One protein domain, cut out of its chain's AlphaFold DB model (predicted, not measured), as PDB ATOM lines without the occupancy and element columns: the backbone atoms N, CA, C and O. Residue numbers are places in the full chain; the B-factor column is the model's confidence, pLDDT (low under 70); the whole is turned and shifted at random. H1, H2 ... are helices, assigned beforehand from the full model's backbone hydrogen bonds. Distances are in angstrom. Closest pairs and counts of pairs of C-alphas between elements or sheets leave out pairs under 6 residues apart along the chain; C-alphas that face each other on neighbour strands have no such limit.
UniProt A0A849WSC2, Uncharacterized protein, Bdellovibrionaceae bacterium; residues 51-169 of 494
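Overview. This is residues 51 to 169 of the 494 residues of an uncharacterized protein of Bdellovibrionaceae bacterium (UniProt A0A849WSC2). Two long helices, H4 and H6, lie side by side and run opposite ways, and a second pair, H1 and H5, also running opposite ways, crosses one side of them steeply as a second layer. H2 packs on the first part of H4, on its side away from H6, and the short H3 sits by the beginning of H4. The printed part has 119 residues with six named helices, H1 to H6 in order, and no named strand; the class is all helix. It is compact, with a radius of gyration of the C-alphas of 14.1 A, and elongated, spanning 44 by 27 by 18 A.

Along the chain. Find C-alpha 95 at (-16.543, -24.177, 0.123); from there H4, residues 95 to 118, runs 34.7 A to C-alpha 118 at (9.321, -24.716, -23.037). H6, residues 139 to 161, is 32.7 A long and ends at C-alpha 161, at (-26.117, -20.303, -10.524). Look back to residues 52 to 69 for H1, 25.8 A long. H5, residues 124 to 132, measures 12.2 A, H2, residues 76 to 83, 10.4 A, and H3, residues 89 to 93, 6.9 A.

Arrangement. Begin at H4, the hub, touching four other helices. It touches H6 at a shallow tilt of 3 degrees, opposite ways; their closest C-alphas, Ile 104 and Gln 151, are 7.0 A apart. With residues 112 to 116 alone H4 touches H5 at a steep tilt of 63 degrees, closest at the C-alphas of Leu 112 and Ile 124, 6.2 A. H5 touches H1 at a shallow tilt of 4 degrees, opposite ways, closest at the C-alphas of Val 63 and Ala 128, 5.5 A. H1 is close to H4 but not clearly touching it, with the C-alphas of Leu 62 and Tyr 105 6.4 A apart. H2 touches H4 about perpendicular, at 85 degrees, closest at the C-alphas of Val 80 and Gln 98, 6.5 A. H3 and H4 touch only at the corner, and only just, with 3 pairs of C-alphas within 8 A, the closest Leu 91 and Phe 97 at 6.7 A. The helix packing is part aligned, part crossed. In H1, H2, H4, H5 and H6 every O i to N i+4 pair is within hydrogen-bond range; H3 has 0 of 1, and 1 of 2 O i to N i+3 pairs.

Size, cuts and confidence. The C-alphas farthest apart, Lys 120 and Gly 163, are 44.4 A apart. The printed part has no cut, and no link is long. Look for pLDDT under 70 at residue 71, residues 84 to 92, 121 to 122 and 167 to 169; the mean of the printed part is 85.6.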
ATOM      1  N   CYS A  51     -17.306  -9.238 -15.369       71.44
ATOM      2  CA  CYS A  51     -16.584  -9.158 -14.083       71.44
ATOM      3  C   CYS A  51     -15.064  -8.913 -14.205       71.44
ATOM      4  O   CYS A  51     -14.285  -9.545 -13.491       71.44
ATOM      5  N   GLU A  52     -14.632  -8.009 -15.098       75.25
ATOM      6  CA  GLU A  52     -13.197  -7.732 -15.350       75.25
ATOM      7  C   GLU A  52     -12.425  -7.464 -14.037       75.25
ATOM      8  O   GLU A  52     -11.388  -8.072 -13.796       75.25
ATOM      9  N   LYS A  53     -12.996  -6.688 -13.101       78.75
ATOM     10  CA  LYS A  53     -12.343  -6.379 -11.814       78.75
ATOM     11  C   LYS A  53     -12.074  -7.608 -10.933       78.75
ATOM     12  O   LYS A  53     -10.995  -7.718 -10.360       78.75
ATOM     13  N   TRP A  54     -13.040  -8.518 -10.789       83.06
ATOM     14  CA  TRP A  54     -12.837  -9.733  -9.986       83.06
ATOM     15  C   TRP A  54     -11.813 -10.658 -10.647       83.06
ATOM     16  O   TRP A  54     -11.011 -11.274  -9.952       83.06
ATOM     17  N   GLN A  55     -11.817 -10.738 -11.981       85.81
ATOM     18  CA  GLN A  55     -10.831 -11.529 -12.715       85.81
ATOM     19  C   GLN A  55      -9.428 -10.978 -12.495       85.81
ATOM     20  O   GLN A  55      -8.543 -11.744 -12.125       85.81
ATOM     21  N   ASP A  56      -9.248  -9.663 -12.611       82.94
ATOM     22  CA  ASP A  56      -7.974  -9.000 -12.337       82.94
ATOM     23  C   ASP A  56      -7.488  -9.289 -10.910       82.94
ATOM     24  O   ASP A  56      -6.336  -9.672 -10.716       82.94
ATOM     25  N   GLN A  57      -8.379  -9.198  -9.914       84.50
ATOM     26  CA  GLN A  57      -8.068  -9.514  -8.514       84.50
ATOM     27  C   GLN A  57      -7.718 -10.994  -8.303       84.50
ATOM     28  O   GLN A  57      -6.802 -11.313  -7.543       84.50
ATOM     29  N   ALA A  58      -8.427 -11.904  -8.974       88.88
ATOM     30  CA  ALA A  58      -8.162 -13.334  -8.906       88.88
ATOM     31  C   ALA A  58      -6.797 -13.668  -9.520       88.88
ATOM     32  O   ALA A  58      -6.014 -14.395  -8.908       88.88
ATOM     33  N   VAL A  59      -6.477 -13.109 -10.690       90.31
ATOM     34  CA  VAL A  59      -5.167 -13.289 -11.327       90.31
ATOM     35  C   VAL A  59      -4.066 -12.670 -10.469       90.31
ATOM     36  O   VAL A  59      -3.068 -13.337 -10.203       90.31
ATOM     37  N   GLU A  60      -4.261 -11.449  -9.960       87.31
ATOM     38  CA  GLU A  60      -3.320 -10.806  -9.038       87.31
ATOM     39  C   GLU A  60      -3.058 -11.691  -7.817       87.31
ATOM     40  O   GLU A  60      -1.900 -11.922  -7.472       87.31
ATOM     41  N   PHE A  61      -4.103 -12.258  -7.205       89.44
ATOM     42  CA  PHE A  61      -3.964 -13.185  -6.087       89.44
ATOM     43  C   PHE A  61      -3.114 -14.405  -6.460       89.44
ATOM     44  O   PHE A  61      -2.170 -14.717  -5.731       89.44
ATOM     45  N   LEU A  62      -3.383 -15.053  -7.599       92.12
ATOM     46  CA  LEU A  62      -2.612 -16.209  -8.070       92.12
ATOM     47  C   LEU A  62      -1.130 -15.867  -8.290       92.12
ATOM     48  O   LEU A  62      -0.260 -16.590  -7.799       92.12
ATOM     49  N   VAL A  63      -0.824 -14.747  -8.953       89.00
ATOM     50  CA  VAL A  63       0.560 -14.260  -9.134       89.00
ATOM     51  C   VAL A  63       1.219 -13.983  -7.782       89.00
ATOM     52  O   VAL A  63       2.375 -14.341  -7.551       89.00
ATOM     53  N   SER A  64       0.460 -13.427  -6.840       87.75
ATOM     54  CA  SER A  64       0.927 -13.150  -5.485       87.75
ATOM     55  C   SER A  64       1.336 -14.426  -4.726       87.75
ATOM     56  O   SER A  64       2.259 -14.393  -3.900       87.75
ATOM     57  N   LEU A  65       0.670 -15.557  -4.998       90.00
ATOM     58  CA  LEU A  65       1.028 -16.859  -4.438       90.00
ATOM     59  C   LEU A  65       2.305 -17.404  -5.083       90.00
ATOM     60  O   LEU A  65       3.175 -17.907  -4.373       90.00
ATOM     61  N   VAL A  66       2.456 -17.250  -6.402       90.00
ATOM     62  CA  VAL A  66       3.677 -17.637  -7.127       90.00
ATOM     63  C   VAL A  66       4.903 -16.924  -6.552       90.00
ATOM     64  O   VAL A  66       5.901 -17.573  -6.238       90.00
ATOM     65  N   GLU A  67       4.810 -15.610  -6.344       85.06
ATOM     66  CA  GLU A  67       5.890 -14.798  -5.775       85.06
ATOM     67  C   GLU A  67       6.283 -15.261  -4.361       85.06
ATOM     68  O   GLU A  67       7.462 -15.489  -4.077       85.06
ATOM     69  N   ASN A  68       5.295 -15.430  -3.476       84.81
ATOM     70  CA  ASN A  68       5.536 -15.714  -2.059       84.81
ATOM     71  C   ASN A  68       5.993 -17.151  -1.799       84.81
ATOM     72  O   ASN A  68       6.770 -17.390  -0.874       84.81
ATOM     73  N   TYR A  69       5.494 -18.111  -2.581       82.62
ATOM     74  CA  TYR A  69       5.676 -19.533  -2.292       82.62
ATOM     75  C   TYR A  69       6.564 -20.257  -3.294       82.62
ATOM     76  O   TYR A  69       6.862 -21.427  -3.066       82.62
ATOM     77  N   ARG A  70       7.039 -19.583  -4.353       73.12
ATOM     78  CA  ARG A  70       8.013 -20.118  -5.323       73.12
ATOM     79  C   ARG A  70       7.686 -21.556  -5.748       73.12
ATOM     80  O   ARG A  70       8.535 -22.436  -5.640       73.12
ATOM     81  N   LEU A  71       6.435 -21.787  -6.155       69.50
ATOM     82  CA  LEU A  71       5.890 -23.092  -6.562       69.50
ATOM     83  C   LEU A  71       5.820 -24.197  -5.500       69.50
ATOM     84  O   LEU A  71       5.525 -25.335  -5.850       69.50
ATOM     85  N   ARG A  72       6.045 -23.937  -4.208       73.38
ATOM     86  CA  ARG A  72       6.078 -25.011  -3.194       73.38
ATOM     87  C   ARG A  72       4.765 -25.780  -2.991       73.38
ATOM     88  O   ARG A  72       4.742 -26.643  -2.128       73.38
ATOM     89  N   GLY A  73       3.726 -25.517  -3.787       76.38
ATOM     90  CA  GLY A  73       2.428 -26.175  -3.706       76.38
ATOM     91  C   GLY A  73       1.810 -25.921  -2.340       76.38
ATOM     92  O   GLY A  73       2.089 -26.629  -1.381       76.38
ATOM     93  N   LEU A  74       0.973 -24.892  -2.232       90.50
ATOM     94  CA  LEU A  74       0.229 -24.691  -0.990       90.50
ATOM     95  C   LEU A  74      -0.714 -25.867  -0.797       90.50
ATOM     96  O   LEU A  74      -1.364 -26.268  -1.757       90.50
ATOM     97  N   SER A  75      -0.830 -26.378   0.424       94.19
ATOM     98  CA  SER A  75      -1.958 -27.234   0.770       94.19
ATOM     99  C   SER A  75      -3.269 -26.453   0.641       94.19
ATOM    100  O   SER A  75      -3.294 -25.220   0.699       94.19
ATOM    101  N   TYR A  76      -4.386 -27.172   0.522       94.44
ATOM    102  CA  TYR A  76      -5.711 -26.550   0.463       94.44
ATOM    103  C   TYR A  76      -5.962 -25.604   1.650       94.44
ATOM    104  O   TYR A  76      -6.419 -24.481   1.463       94.44
ATOM    105  N   GLN A  77      -5.592 -26.019   2.867       93.44
ATOM    106  CA  GLN A  77      -5.794 -25.218   4.079       93.44
ATOM    107  C   GLN A  77      -4.932 -23.951   4.092       93.44
ATOM    108  O   GLN A  77      -5.411 -22.882   4.465       93.44
ATOM    109  N   GLU A  78      -3.679 -24.037   3.637       92.44
ATOM    110  CA  GLU A  78      -2.826 -22.855   3.501       92.44
ATOM    111  C   GLU A  78      -3.366 -21.900   2.436       92.44
ATOM    112  O   GLU A  78      -3.415 -20.696   2.676       92.44
ATOM    113  N   PHE A  79      -3.811 -22.418   1.287       92.56
ATOM    114  CA  PHE A  79      -4.424 -21.613   0.232       92.56
ATOM    115  C   PHE A  79      -5.661 -20.870   0.741       92.56
ATOM    116  O   PHE A  79      -5.741 -19.648   0.602       92.56
ATOM    117  N   VAL A  80      -6.589 -21.579   1.391       90.12
ATOM    118  CA  VAL A  80      -7.792 -20.981   1.988       90.12
ATOM    119  C   VAL A  80      -7.410 -19.930   3.028       90.12
ATOM    120  O   VAL A  80      -7.936 -18.820   2.994       90.12
ATOM    121  N   GLY A  81      -6.427 -20.216   3.886       88.56
ATOM    122  CA  GLY A  81      -5.913 -19.264   4.870       88.56
ATOM    123  C   GLY A  81      -5.267 -18.005   4.273       88.56
ATOM    124  O   GLY A  81      -5.117 -17.006   4.973       88.56
ATOM    125  N   LYS A  82      -4.875 -18.017   2.991       87.75
ATOM    126  CA  LYS A  82      -4.380 -16.830   2.267       87.75
ATOM    127  C   LYS A  82      -5.481 -16.119   1.495       87.75
ATOM    128  O   LYS A  82      -5.463 -14.895   1.415       87.75
ATOM    129  N   LEU A  83      -6.452 -16.863   0.977       84.44
ATOM    130  CA  LEU A  83      -7.632 -16.316   0.312       84.44
ATOM    131  C   LEU A  83      -8.457 -15.432   1.263       84.44
ATOM    132  O   LEU A  83      -8.996 -14.403   0.861       84.44
ATOM    133  N   THR A  84      -8.483 -15.777   2.553       66.62
ATOM    134  CA  THR A  84      -9.171 -15.026   3.615       66.62
ATOM    135  C   THR A  84      -8.587 -13.643   3.918       66.62
ATOM    136  O   THR A  84      -9.140 -12.944   4.759       66.62
ATOM    137  N   TRP A  85      -7.524 -13.203   3.240       59.09
ATOM    138  CA  TRP A  85      -6.976 -11.848   3.387       59.09
ATOM    139  C   TRP A  85      -7.552 -10.825   2.396       59.09
ATOM    140  O   TRP A  85      -7.368  -9.629   2.597       59.09
ATOM    141  N   GLN A  86      -8.299 -11.249   1.371       62.09
ATOM    142  CA  GLN A  86      -8.959 -10.331   0.433       62.09
ATOM    143  C   GLN A  86     -10.394 -10.045   0.878       62.09
ATOM    144  O   GLN A  86     -11.120 -10.981   1.199       62.09
ATOM    145  N   GLU A  87     -10.783  -8.773   0.990       59.28
ATOM    146  CA  GLU A  87     -11.956  -8.209   1.706       59.28
ATOM    147  C   GLU A  87     -13.363  -8.743   1.329       59.28
ATOM    148  O   GLU A  87     -14.364  -8.226   1.813       59.28
ATOM    149  N   ASN A  88     -13.491  -9.793   0.514       64.81
ATOM    150  CA  ASN A  88     -14.784 -10.355   0.124       64.81
ATOM    151  C   ASN A  88     -15.201 -11.539   1.013       64.81
ATOM    152  O   ASN A  88     -14.973 -12.706   0.690       64.81
ATOM    153  N   GLU A  89     -15.817 -11.225   2.150       64.44
ATOM    154  CA  GLU A  89     -16.223 -12.186   3.184       64.44
ATOM    155  C   GLU A  89     -17.174 -13.293   2.679       64.44
ATOM    156  O   GLU A  89     -17.069 -14.438   3.116       64.44
ATOM    157  N   LEU A  90     -18.023 -12.997   1.687       58.56
ATOM    158  CA  LEU A  90     -18.964 -13.960   1.094       58.56
ATOM    159  C   LEU A  90     -18.259 -15.078   0.316       58.56
ATOM    160  O   LEU A  90     -18.632 -16.247   0.417       58.56
ATOM    161  N   LEU A  91     -17.202 -14.745  -0.425       68.25
ATOM    162  CA  LEU A  91     -16.412 -15.743  -1.154       68.25
ATOM    163  C   LEU A  91     -15.564 -16.597  -0.211       68.25
ATOM    164  O   LEU A  91     -15.314 -17.769  -0.488       68.25
ATOM    165  N   ARG A  92     -15.173 -16.042   0.941       68.00
ATOM    166  CA  ARG A  92     -14.375 -16.753   1.945       68.00
ATOM    167  C   ARG A  92     -15.116 -17.900   2.609       68.00
ATOM    168  O   ARG A  92     -14.442 -18.777   3.122       68.00
ATOM    169  N   GLN A  93     -16.446 -17.911   2.644       77.25
ATOM    170  CA  GLN A  93     -17.208 -18.968   3.325       77.25
ATOM    171  C   GLN A  93     -17.775 -20.015   2.361       77.25
ATOM    172  O   GLN A  93     -18.276 -21.054   2.788       77.25
ATOM    173  N   ASN A  94     -17.680 -19.775   1.054       87.88
ATOM    174  CA  ASN A  94     -18.198 -20.701   0.065       87.88
ATOM    175  C   ASN A  94     -17.174 -21.813  -0.230       87.88
ATOM    176  O   ASN A  94     -16.197 -21.606  -0.948       87.88
ATOM    177  N   TYR A  95     -17.415 -23.009   0.315       91.88
ATOM    178  CA  TYR A  95     -16.543 -24.177   0.123       91.88
ATOM    179  C   TYR A  95     -16.332 -24.519  -1.363       91.88
ATOM    180  O   TYR A  95     -15.212 -24.794  -1.786       91.88
ATOM    181  N   PHE A  96     -17.390 -24.428  -2.177       92.25
ATOM    182  CA  PHE A  96     -17.314 -24.693  -3.615       92.25
ATOM    183  C   PHE A  96     -16.352 -23.732  -4.336       92.25
ATOM    184  O   PHE A  96     -15.537 -24.163  -5.151       92.25
ATOM    185  N   PHE A  97     -16.404 -22.437  -4.012       91.62
ATOM    186  CA  PHE A  97     -15.493 -21.420  -4.529       91.62
ATOM    187  C   PHE A  97     -14.049 -21.731  -4.155       91.62
ATOM    188  O   PHE A  97     -13.189 -21.767  -5.031       91.62
ATOM    189  N   GLN A  98     -13.797 -21.963  -2.866       92.19
ATOM    190  CA  GLN A  98     -12.463 -22.250  -2.347       92.19
ATOM    191  C   GLN A  98     -11.844 -23.462  -3.045       92.19
ATOM    192  O   GLN A  98     -10.724 -23.376  -3.550       92.19
ATOM    193  N   GLU A  99     -12.583 -24.573  -3.113       94.75
ATOM    194  CA  GLU A  99     -12.135 -25.804  -3.758       94.75
ATOM    195  C   GLU A  99     -11.858 -25.564  -5.240       94.75
ATOM    196  O   GLU A  99     -10.772 -25.882  -5.733       94.75
ATOM    197  N   ARG A 100     -12.800 -24.944  -5.962       95.12
ATOM    198  CA  ARG A 100     -12.636 -24.727  -7.398       95.12
ATOM    199  C   ARG A 100     -11.489 -23.771  -7.705       95.12
ATOM    200  O   ARG A 100     -10.725 -24.031  -8.632       95.12
ATOM    201  N   PHE A 101     -11.341 -22.698  -6.935       94.44
ATOM    202  CA  PHE A 101     -10.276 -21.724  -7.138       94.44
ATOM    203  C   PHE A 101      -8.901 -22.294  -6.773       94.44
ATOM    204  O   PHE A 101      -7.926 -22.038  -7.474       94.44
ATOM    205  N   TYR A 102      -8.832 -23.162  -5.762       95.25
ATOM    206  CA  TYR A 102      -7.621 -23.920  -5.458       95.25
ATOM    207  C   TYR A 102      -7.219 -24.865  -6.601       95.25
ATOM    208  O   TYR A 102      -6.045 -24.935  -6.953       95.25
ATOM    209  N   GLN A 103      -8.176 -25.540  -7.253       96.38
ATOM    210  CA  GLN A 103      -7.872 -26.355  -8.439       96.38
ATOM    211  C   GLN A 103      -7.354 -25.508  -9.610       96.38
ATOM    212  O   GLN A 103      -6.419 -25.916 -10.300       96.38
ATOM    213  N   ILE A 104      -7.922 -24.311  -9.815       95.56
ATOM    214  CA  ILE A 104      -7.407 -23.349 -10.802       95.56
ATOM    215  C   ILE A 104      -5.967 -22.963 -10.456       95.56
ATOM    216  O   ILE A 104      -5.115 -22.969 -11.338       95.56
ATOM    217  N   TYR A 105      -5.670 -22.687  -9.186       95.06
ATOM    218  CA  TYR A 105      -4.316 -22.383  -8.728       95.06
ATOM    219  C   TYR A 105      -3.321 -23.511  -9.028       95.06
ATOM    220  O   TYR A 105      -2.271 -23.248  -9.610       95.06
ATOM    221  N   LEU A 106      -3.647 -24.762  -8.689       94.88
ATOM    222  CA  LEU A 106      -2.756 -25.902  -8.934       94.88
ATOM    223  C   LEU A 106      -2.457 -26.095 -10.427       94.88
ATOM    224  O   LEU A 106      -1.301 -26.271 -10.813       94.88
ATOM    225  N   GLU A 107      -3.482 -26.028 -11.276       95.81
ATOM    226  CA  GLU A 107      -3.302 -26.166 -12.723       95.81
ATOM    227  C   GLU A 107      -2.572 -24.954 -13.323       95.81
ATOM    228  O   GLU A 107      -1.768 -25.109 -14.242       95.81
ATOM    229  N   PHE A 108      -2.780 -23.753 -12.772       95.00
ATOM    230  CA  PHE A 108      -2.032 -22.561 -13.159       95.00
ATOM    231  C   PHE A 108      -0.536 -22.717 -12.861       95.00
ATOM    232  O   PHE A 108       0.277 -22.470 -13.750       95.00
ATOM    233  N   LEU A 109      -0.158 -23.208 -11.673       94.06
ATOM    234  CA  LEU A 109       1.245 -23.496 -11.344       94.06
ATOM    235  C   LEU A 109       1.870 -24.489 -12.328       94.06
ATOM    236  O   LEU A 109       2.942 -24.230 -12.869       94.06
ATOM    237  N   LYS A 110       1.168 -25.587 -12.616       93.81
ATOM    238  CA  LYS A 110       1.631 -26.611 -13.558       93.81
ATOM    239  C   LYS A 110       1.834 -26.056 -14.973       93.81
ATOM    240  O   LYS A 110       2.781 -26.428 -15.672       93.81
ATOM    241  N   ARG A 111       0.952 -25.156 -15.417       94.38
ATOM    242  CA  ARG A 111       1.089 -24.465 -16.709       94.38
ATOM    243  C   ARG A 111       2.283 -23.525 -16.720       94.38
ATOM    244  O   ARG A 111       3.026 -23.543 -17.694       94.38
ATOM    245  N   LEU A 112       2.513 -22.772 -15.645       92.50
ATOM    246  CA  LEU A 112       3.696 -21.919 -15.521       92.50
ATOM    247  C   LEU A 112       5.002 -22.728 -15.522       92.50
ATOM    248  O   LEU A 112       5.958 -22.328 -16.177       92.50
ATOM    249  N   GLU A 113       5.040 -23.879 -14.848       91.38
ATOM    250  CA  GLU A 113       6.178 -24.807 -14.904       91.38
ATOM    251  C   GLU A 113       6.424 -25.304 -16.332       91.38
ATOM    252  O   GLU A 113       7.555 -25.296 -16.817       91.38
ATOM    253  N   THR A 114       5.355 -25.685 -17.037       90.81
ATOM    254  CA  THR A 114       5.436 -26.138 -18.433       90.81
ATOM    255  C   THR A 114       5.953 -25.029 -19.351       90.81
ATOM    256  O   THR A 114       6.849 -25.278 -20.158       90.81
ATOM    257  N   LEU A 115       5.428 -23.808 -19.203       90.12
ATOM    258  CA  LEU A 115       5.881 -22.624 -19.935       90.12
ATOM    259  C   LEU A 115       7.360 -22.344 -19.673       90.12
ATOM    260  O   LEU A 115       8.121 -22.205 -20.622       90.12
ATOM    261  N   SER A 116       7.784 -22.337 -18.409       89.19
ATOM    262  CA  SER A 116       9.176 -22.068 -18.020       89.19
ATOM    263  C   SER A 116      10.162 -23.038 -18.682       89.19
ATOM    264  O   SER A 116      11.202 -22.619 -19.194       89.19
ATOM    265  N   VAL A 117       9.801 -24.325 -18.767       87.31
ATOM    266  CA  VAL A 117      10.606 -25.342 -19.462       87.31
ATOM    267  C   VAL A 117      10.616 -25.114 -20.977       87.31
ATOM    268  O   VAL A 117      11.670 -25.188 -21.608       87.31
ATOM    269  N   GLN A 118       9.454 -24.851 -21.581       85.44
ATOM    270  CA  GLN A 118       9.321 -24.716 -23.037       85.44
ATOM    271  C   GLN A 118       9.950 -23.425 -23.574       85.44
ATOM    272  O   GLN A 118      10.535 -23.431 -24.659       85.44
ATOM    273  N   GLU A 119       9.884 -22.342 -22.803       83.69
ATOM    274  CA  GLU A 119      10.425 -21.025 -23.153       83.69
ATOM    275  C   GLU A 119      11.895 -20.849 -22.726       83.69
ATOM    276  O   GLU A 119      12.499 -19.821 -23.014       83.69
ATOM    277  N   LYS A 120      12.510 -21.908 -22.171       72.38
ATOM    278  CA  LYS A 120      13.938 -22.015 -21.821       72.38
ATOM    279  C   LYS A 120      14.382 -21.015 -20.744       72.38
ATOM    280  O   LYS A 120      15.149 -20.093 -21.017       72.38
ATOM    281  N   ASP A 121      13.973 -21.307 -19.508       60.28
ATOM    282  CA  ASP A 121      14.369 -20.635 -18.257       60.28
ATOM    283  C   ASP A 121      13.845 -19.199 -18.099       60.28
ATOM    284  O   ASP A 121      14.521 -18.306 -17.580       60.28
ATOM    285  N   GLU A 122      12.578 -18.977 -18.455       68.56
ATOM    286  CA  GLU A 122      11.879 -17.803 -17.943       68.56
ATOM    287  C   GLU A 122      11.561 -17.989 -16.453       68.56
ATOM    288  O   GLU A 122      10.983 -18.994 -16.023       68.56
ATOM    289  N   ASN A 123      11.951 -16.996 -15.650       83.50
ATOM    290  CA  ASN A 123      11.591 -16.903 -14.241       83.50
ATOM    291  C   ASN A 123      10.062 -17.004 -14.110       83.50
ATOM    292  O   ASN A 123       9.314 -16.237 -14.704       83.50
ATOM    293  N   ILE A 124       9.578 -17.944 -13.311       87.88
ATOM    294  CA  ILE A 124       8.143 -18.230 -13.195       87.88
ATOM    295  C   ILE A 124       7.339 -17.031 -12.688       87.88
ATOM    296  O   ILE A 124       6.196 -16.846 -13.097       87.88
ATOM    297  N   LEU A 125       7.931 -16.183 -11.844       88.12
ATOM    298  CA  LEU A 125       7.299 -14.930 -11.437       88.12
ATOM    299  C   LEU A 125       7.150 -13.964 -12.619       88.12
ATOM    300  O   LEU A 125       6.121 -13.300 -12.748       88.12
ATOM    301  N   LEU A 126       8.163 -13.901 -13.487       87.50
ATOM    302  CA  LEU A 126       8.123 -13.112 -14.715       87.50
ATOM    303  C   LEU A 126       6.989 -13.617 -15.622       87.50
ATOM    304  O   LEU A 126       6.145 -12.812 -16.004       87.50
ATOM    305  N   LEU A 127       6.898 -14.931 -15.864       89.00
ATOM    306  CA  LEU A 127       5.796 -15.532 -16.628       89.00
ATOM    307  C   LEU A 127       4.433 -15.228 -16.002       89.00
ATOM    308  O   LEU A 127       3.527 -14.765 -16.682       89.00
ATOM    309  N   ALA A 128       4.282 -15.429 -14.694       90.06
ATOM    310  CA  ALA A 128       3.029 -15.159 -13.997       90.06
ATOM    311  C   ALA A 128       2.601 -13.686 -14.148       90.06
ATOM    312  O   ALA A 128       1.433 -13.401 -14.411       90.06
ATOM    313  N   THR A 129       3.556 -12.755 -14.061       88.38
ATOM    314  CA  THR A 129       3.296 -11.319 -14.238       88.38
ATOM    315  C   THR A 129       2.985 -10.968 -15.698       88.38
ATOM    316  O   THR A 129       2.110 -10.146 -15.952       88.38
ATOM    317  N   GLN A 130       3.642 -11.601 -16.672       89.06
ATOM    318  CA  GLN A 130       3.308 -11.454 -18.094       89.06
ATOM    319  C   GLN A 130       1.885 -11.940 -18.392       89.06
ATOM    320  O   GLN A 130       1.129 -11.243 -19.064       89.06
ATOM    321  N   ILE A 131       1.481 -13.088 -17.837       90.19
ATOM    322  CA  ILE A 131       0.107 -13.596 -17.951       90.19
ATOM    323  C   ILE A 131      -0.887 -12.609 -17.328       90.19
ATOM    324  O   ILE A 131      -1.926 -12.345 -17.928       90.19
ATOM    325  N   GLN A 132      -0.561 -12.003 -16.181       90.19
ATOM    326  CA  GLN A 132      -1.382 -10.949 -15.570       90.19
ATOM    327  C   GLN A 132      -1.503  -9.699 -16.450       90.19
ATOM    328  O   GLN A 132      -2.563  -9.082 -16.503       90.19
ATOM    329  N   LEU A 133      -0.444  -9.336 -17.171       86.75
ATOM    330  CA  LEU A 133      -0.476  -8.256 -18.162       86.75
ATOM    331  C   LEU A 133      -1.235  -8.643 -19.445       86.75
ATOM    332  O   LEU A 133      -1.505  -7.787 -20.292       86.75
ATOM    333  N   GLU A 134      -1.638  -9.910 -19.562       88.94
ATOM    334  CA  GLU A 134      -2.132 -10.566 -20.771       88.94
ATOM    335  C   GLU A 134      -1.164 -10.421 -21.951       88.94
ATOM    336  O   GLU A 134      -1.562 -10.195 -23.098       88.94
ATOM    337  N   ASP A 135       0.128 -10.536 -21.661       86.44
ATOM    338  CA  ASP A 135       1.155 -10.558 -22.682       86.44
ATOM    339  C   ASP A 135       1.064 -11.859 -23.496       86.44
ATOM    340  O   ASP A 135       1.308 -12.957 -23.003       86.44
ATOM    341  N   ARG A 136       0.693 -11.730 -24.771       90.06
ATOM    342  CA  ARG A 136       0.570 -12.841 -25.723       90.06
ATOM    343  C   ARG A 136       1.839 -12.971 -26.559       90.06
ATOM    344  O   ARG A 136       1.785 -12.888 -27.788       90.06
ATOM    345  N   ALA A 137       2.996 -13.086 -25.903       85.62
ATOM    346  CA  ALA A 137       4.274 -13.121 -26.607       85.62
ATOM    347  C   ALA A 137       4.435 -14.348 -27.484       85.62
ATOM    348  O   ALA A 137       4.961 -14.252 -28.598       85.62
ATOM    349  N   THR A 138       3.972 -15.471 -26.956       87.50
ATOM    350  CA  THR A 138       4.004 -16.780 -27.582       87.50
ATOM    351  C   THR A 138       2.589 -17.342 -27.651       87.50
ATOM    352  O   THR A 138       1.691 -16.939 -26.902       87.50
ATOM    353  N   ASP A 139       2.386 -18.316 -28.535       88.94
ATOM    354  CA  ASP A 139       1.107 -19.021 -28.625       88.94
ATOM    355  C   ASP A 139       0.771 -19.735 -27.307       88.94
ATOM    356  O   ASP A 139      -0.394 -19.808 -26.923       88.94
ATOM    357  N   LEU A 140       1.783 -20.221 -26.579       89.19
ATOM    358  CA  LEU A 140       1.612 -20.915 -25.300       89.19
ATOM    359  C   LEU A 140       1.174 -19.966 -24.179       89.19
ATOM    360  O   LEU A 140       0.290 -20.310 -23.386       89.19
ATOM    361  N   GLN A 141       1.746 -18.762 -24.125       89.88
ATOM    362  CA  GLN A 141       1.297 -17.715 -23.207       89.88
ATOM    363  C   GLN A 141      -0.141 -17.303 -23.526       89.88
ATOM    364  O   GLN A 141      -0.981 -17.273 -22.626       89.88
ATOM    365  N   GLY A 142      -0.463 -17.100 -24.810       90.56
ATOM    366  CA  GLY A 142      -1.829 -16.837 -25.268       90.56
ATOM    367  C   GLY A 142      -2.818 -17.919 -24.828       90.56
ATOM    368  O   GLY A 142      -3.831 -17.603 -24.210       90.56
ATOM    369  N   GLN A 143      -2.485 -19.194 -25.044       93.25
ATOM    370  CA  GLN A 143      -3.300 -20.332 -24.600       93.25
ATOM    371  C   GLN A 143      -3.470 -20.383 -23.078       93.25
ATOM    372  O   GLN A 143      -4.526 -20.783 -22.584       93.25
ATOM    373  N   THR A 144      -2.443 -20.003 -22.317       93.75
ATOM    374  CA  THR A 144      -2.503 -19.979 -20.850       93.75
ATOM    375  C   THR A 144      -3.396 -18.848 -20.346       93.75
ATOM    376  O   THR A 144      -4.198 -19.083 -19.441       93.75
ATOM    377  N   ILE A 145      -3.327 -17.666 -20.969       92.69
ATOM    378  CA  ILE A 145      -4.241 -16.544 -20.711       92.69
ATOM    379  C   ILE A 145      -5.683 -16.960 -21.021       92.69
ATOM    380  O   ILE A 145      -6.551 -16.828 -20.161       92.69
ATOM    381  N   ASP A 146      -5.929 -17.524 -22.208       93.38
ATOM    382  CA  ASP A 146      -7.266 -17.947 -22.641       93.38
ATOM    383  C   ASP A 146      -7.849 -19.016 -21.709       93.38
ATOM    384  O   ASP A 146      -9.014 -18.943 -21.311       93.38
ATOM    385  N   TRP A 147      -7.029 -19.992 -21.304       96.38
ATOM    386  CA  TRP A 147      -7.424 -21.009 -20.333       96.38
ATOM    387  C   TRP A 147      -7.789 -20.391 -18.979       96.38
ATOM    388  O   TRP A 147      -8.828 -20.743 -18.417       96.38
ATOM    389  N   LEU A 148      -6.969 -19.473 -18.460       94.69
ATOM    390  CA  LEU A 148      -7.199 -18.856 -17.154       94.69
ATOM    391  C   LEU A 148      -8.480 -18.017 -17.167       94.69
ATOM    392  O   LEU A 148      -9.340 -18.196 -16.303       94.69
ATOM    393  N   GLN A 149      -8.657 -17.180 -18.191       92.75
ATOM    394  CA  GLN A 149      -9.881 -16.405 -18.403       92.75
ATOM    395  C   GLN A 149     -11.107 -17.321 -18.516       92.75
ATOM    396  O   GLN A 149     -12.131 -17.074 -17.878       92.75
ATOM    397  N   PHE A 150     -11.008 -18.422 -19.268       94.19
ATOM    398  CA  PHE A 150     -12.082 -19.407 -19.370       94.19
ATOM    399  C   PHE A 150     -12.429 -20.029 -18.009       94.19
ATOM    400  O   PHE A 150     -13.606 -20.081 -17.651       94.19
ATOM    401  N   GLN A 151     -11.439 -20.458 -17.218       95.25
ATOM    402  CA  GLN A 151     -11.688 -21.040 -15.894       95.25
ATOM    403  C   GLN A 151     -12.340 -20.047 -14.929       95.25
ATOM    404  O   GLN A 151     -13.275 -20.412 -14.215       95.25
ATOM    405  N   LEU A 152     -11.881 -18.795 -14.928       92.25
ATOM    406  CA  LEU A 152     -12.454 -17.738 -14.100       92.25
ATOM    407  C   LEU A 152     -13.897 -17.416 -14.525       92.25
ATOM    408  O   LEU A 152     -14.773 -17.290 -13.674       92.25
ATOM    409  N   ASN A 153     -14.185 -17.383 -15.829       90.50
ATOM    410  CA  ASN A 153     -15.550 -17.230 -16.346       90.50
ATOM    411  C   ASN A 153     -16.474 -18.381 -15.920       90.50
ATOM    412  O   ASN A 153     -17.605 -18.135 -15.498       90.50
ATOM    413  N   GLN A 154     -16.001 -19.629 -15.997       92.75
ATOM    414  CA  GLN A 154     -16.764 -20.796 -15.544       92.75
ATOM    415  C   GLN A 154     -17.059 -20.721 -14.044       92.75
ATOM    416  O   GLN A 154     -18.199 -20.935 -13.634       92.75
ATOM    417  N   LEU A 155     -16.063 -20.351 -13.231       91.88
ATOM    418  CA  LEU A 155     -16.239 -20.170 -11.792       91.88
ATOM    419  C   LEU A 155     -17.298 -19.100 -11.492       91.88
ATOM    420  O   LEU A 155     -18.246 -19.375 -10.761       91.88
ATOM    421  N   THR A 156     -17.205 -17.926 -12.120       88.81
ATOM    422  CA  THR A 156     -18.207 -16.854 -12.000       88.81
ATOM    423  C   THR A 156     -19.611 -17.319 -12.375       88.81
ATOM    424  O   THR A 156     -20.570 -17.043 -11.651       88.81
ATOM    425  N   ALA A 157     -19.754 -18.056 -13.479       89.62
ATOM    426  CA  ALA A 157     -21.043 -18.588 -13.906       89.62
ATOM    427  C   ALA A 157     -21.623 -19.587 -12.889       89.62
ATOM    428  O   ALA A 157     -22.810 -19.506 -12.566       89.62
ATOM    429  N   SER A 158     -20.795 -20.482 -12.338       91.12
ATOM    430  CA  SER A 158     -21.218 -21.433 -11.303       91.12
ATOM    431  C   SER A 158     -21.636 -20.740 -10.002       91.12
ATOM    432  O   SER A 158     -22.652 -21.110  -9.421       91.12
ATOM    433  N   LEU A 159     -20.911 -19.705  -9.565       87.75
ATOM    434  CA  LEU A 159     -21.291 -18.915  -8.387       87.75
ATOM    435  C   LEU A 159     -22.642 -18.224  -8.595       87.75
ATOM    436  O   LEU A 159     -23.515 -18.286  -7.729       87.75
ATOM    437  N   LYS A 160     -22.862 -17.652  -9.784       87.62
ATOM    438  CA  LYS A 160     -24.136 -17.022 -10.142       87.62
ATOM    439  C   LYS A 160     -25.302 -18.014 -10.110       87.62
ATOM    440  O   LYS A 160     -26.375 -17.671  -9.621       87.62
ATOM    441  N   GLN A 161     -25.102 -19.242 -10.594       90.88
ATOM    442  CA  GLN A 161     -26.117 -20.303 -10.524       90.88
ATOM    443  C   GLN A 161     -26.467 -20.693  -9.080       90.88
ATOM    444  O   GLN A 161     -27.593 -21.106  -8.820       90.88
ATOM    445  N   GLN A 162     -25.539 -20.511  -8.137       90.75
ATOM    446  CA  GLN A 162     -25.762 -20.711  -6.701       90.75
ATOM    447  C   GLN A 162     -26.362 -19.476  -6.001       90.75
ATOM    448  O   GLN A 162     -26.460 -19.453  -4.778       90.75
ATOM    449  N   GLY A 163     -26.752 -18.439  -6.751       89.00
ATOM    450  CA  GLY A 163     -27.293 -17.197  -6.194       89.00
ATOM    451  C   GLY A 163     -26.238 -16.282  -5.564       89.00
ATOM    452  O   GLY A 163     -26.592 -15.300  -4.915       89.00
ATOM    453  N   ILE A 164     -24.949 -16.570  -5.759       84.06
ATOM    454  CA  ILE A 164     -23.853 -15.742  -5.255       84.06
ATOM    455  C   ILE A 164     -23.606 -14.638  -6.274       84.06
ATOM    456  O   ILE A 164     -23.114 -14.872  -7.380       84.06
ATOM    457  N   VAL A 165     -23.972 -13.420  -5.894       78.12
ATOM    458  CA  VAL A 165     -23.725 -12.231  -6.703       78.12
ATOM    459  C   VAL A 165     -22.305 -11.761  -6.416       78.12
ATOM    460  O   VAL A 165     -22.023 -11.220  -5.349       78.12
ATOM    461  N   LEU A 166     -21.398 -11.985  -7.367       75.25
ATOM    462  CA  LEU A 166     -20.137 -11.252  -7.399       75.25
ATOM    463  C   LEU A 166     -20.468  -9.784  -7.680       75.25
ATOM    464  O   LEU A 166     -21.220  -9.499  -8.614       75.25
ATOM    465  N   ASP A 167     -19.937  -8.868  -6.867       67.44
ATOM    466  CA  ASP A 167     -20.081  -7.427  -7.088       67.44
ATOM    467  C   ASP A 167     -19.255  -7.011  -8.311       67.44
ATOM    468  O   ASP A 167     -18.123  -6.537  -8.228       67.44
ATOM    469  N   CYS A 168     -19.806  -7.312  -9.480       67.44
ATOM    470  CA  CYS A 168     -19.223  -6.973 -10.762       67.44
ATOM    471  C   CYS A 168     -19.756  -5.641 -11.300       67.44
ATOM    472  O   CYS A 168     -19.157  -5.045 -12.195       67.44
ATOM    473  N   ASP A 169     -20.865  -5.171 -10.729       51.62
ATOM    474  CA  ASP A 169     -21.489  -3.891 -11.019       51.62
ATOM    475  C   ASP A 169     -21.046  -2.864  -9.979       51.62
ATOM    476  O   ASP A 169     -21.855  -2.289  -9.243       51.62
TER     477      ASP A 169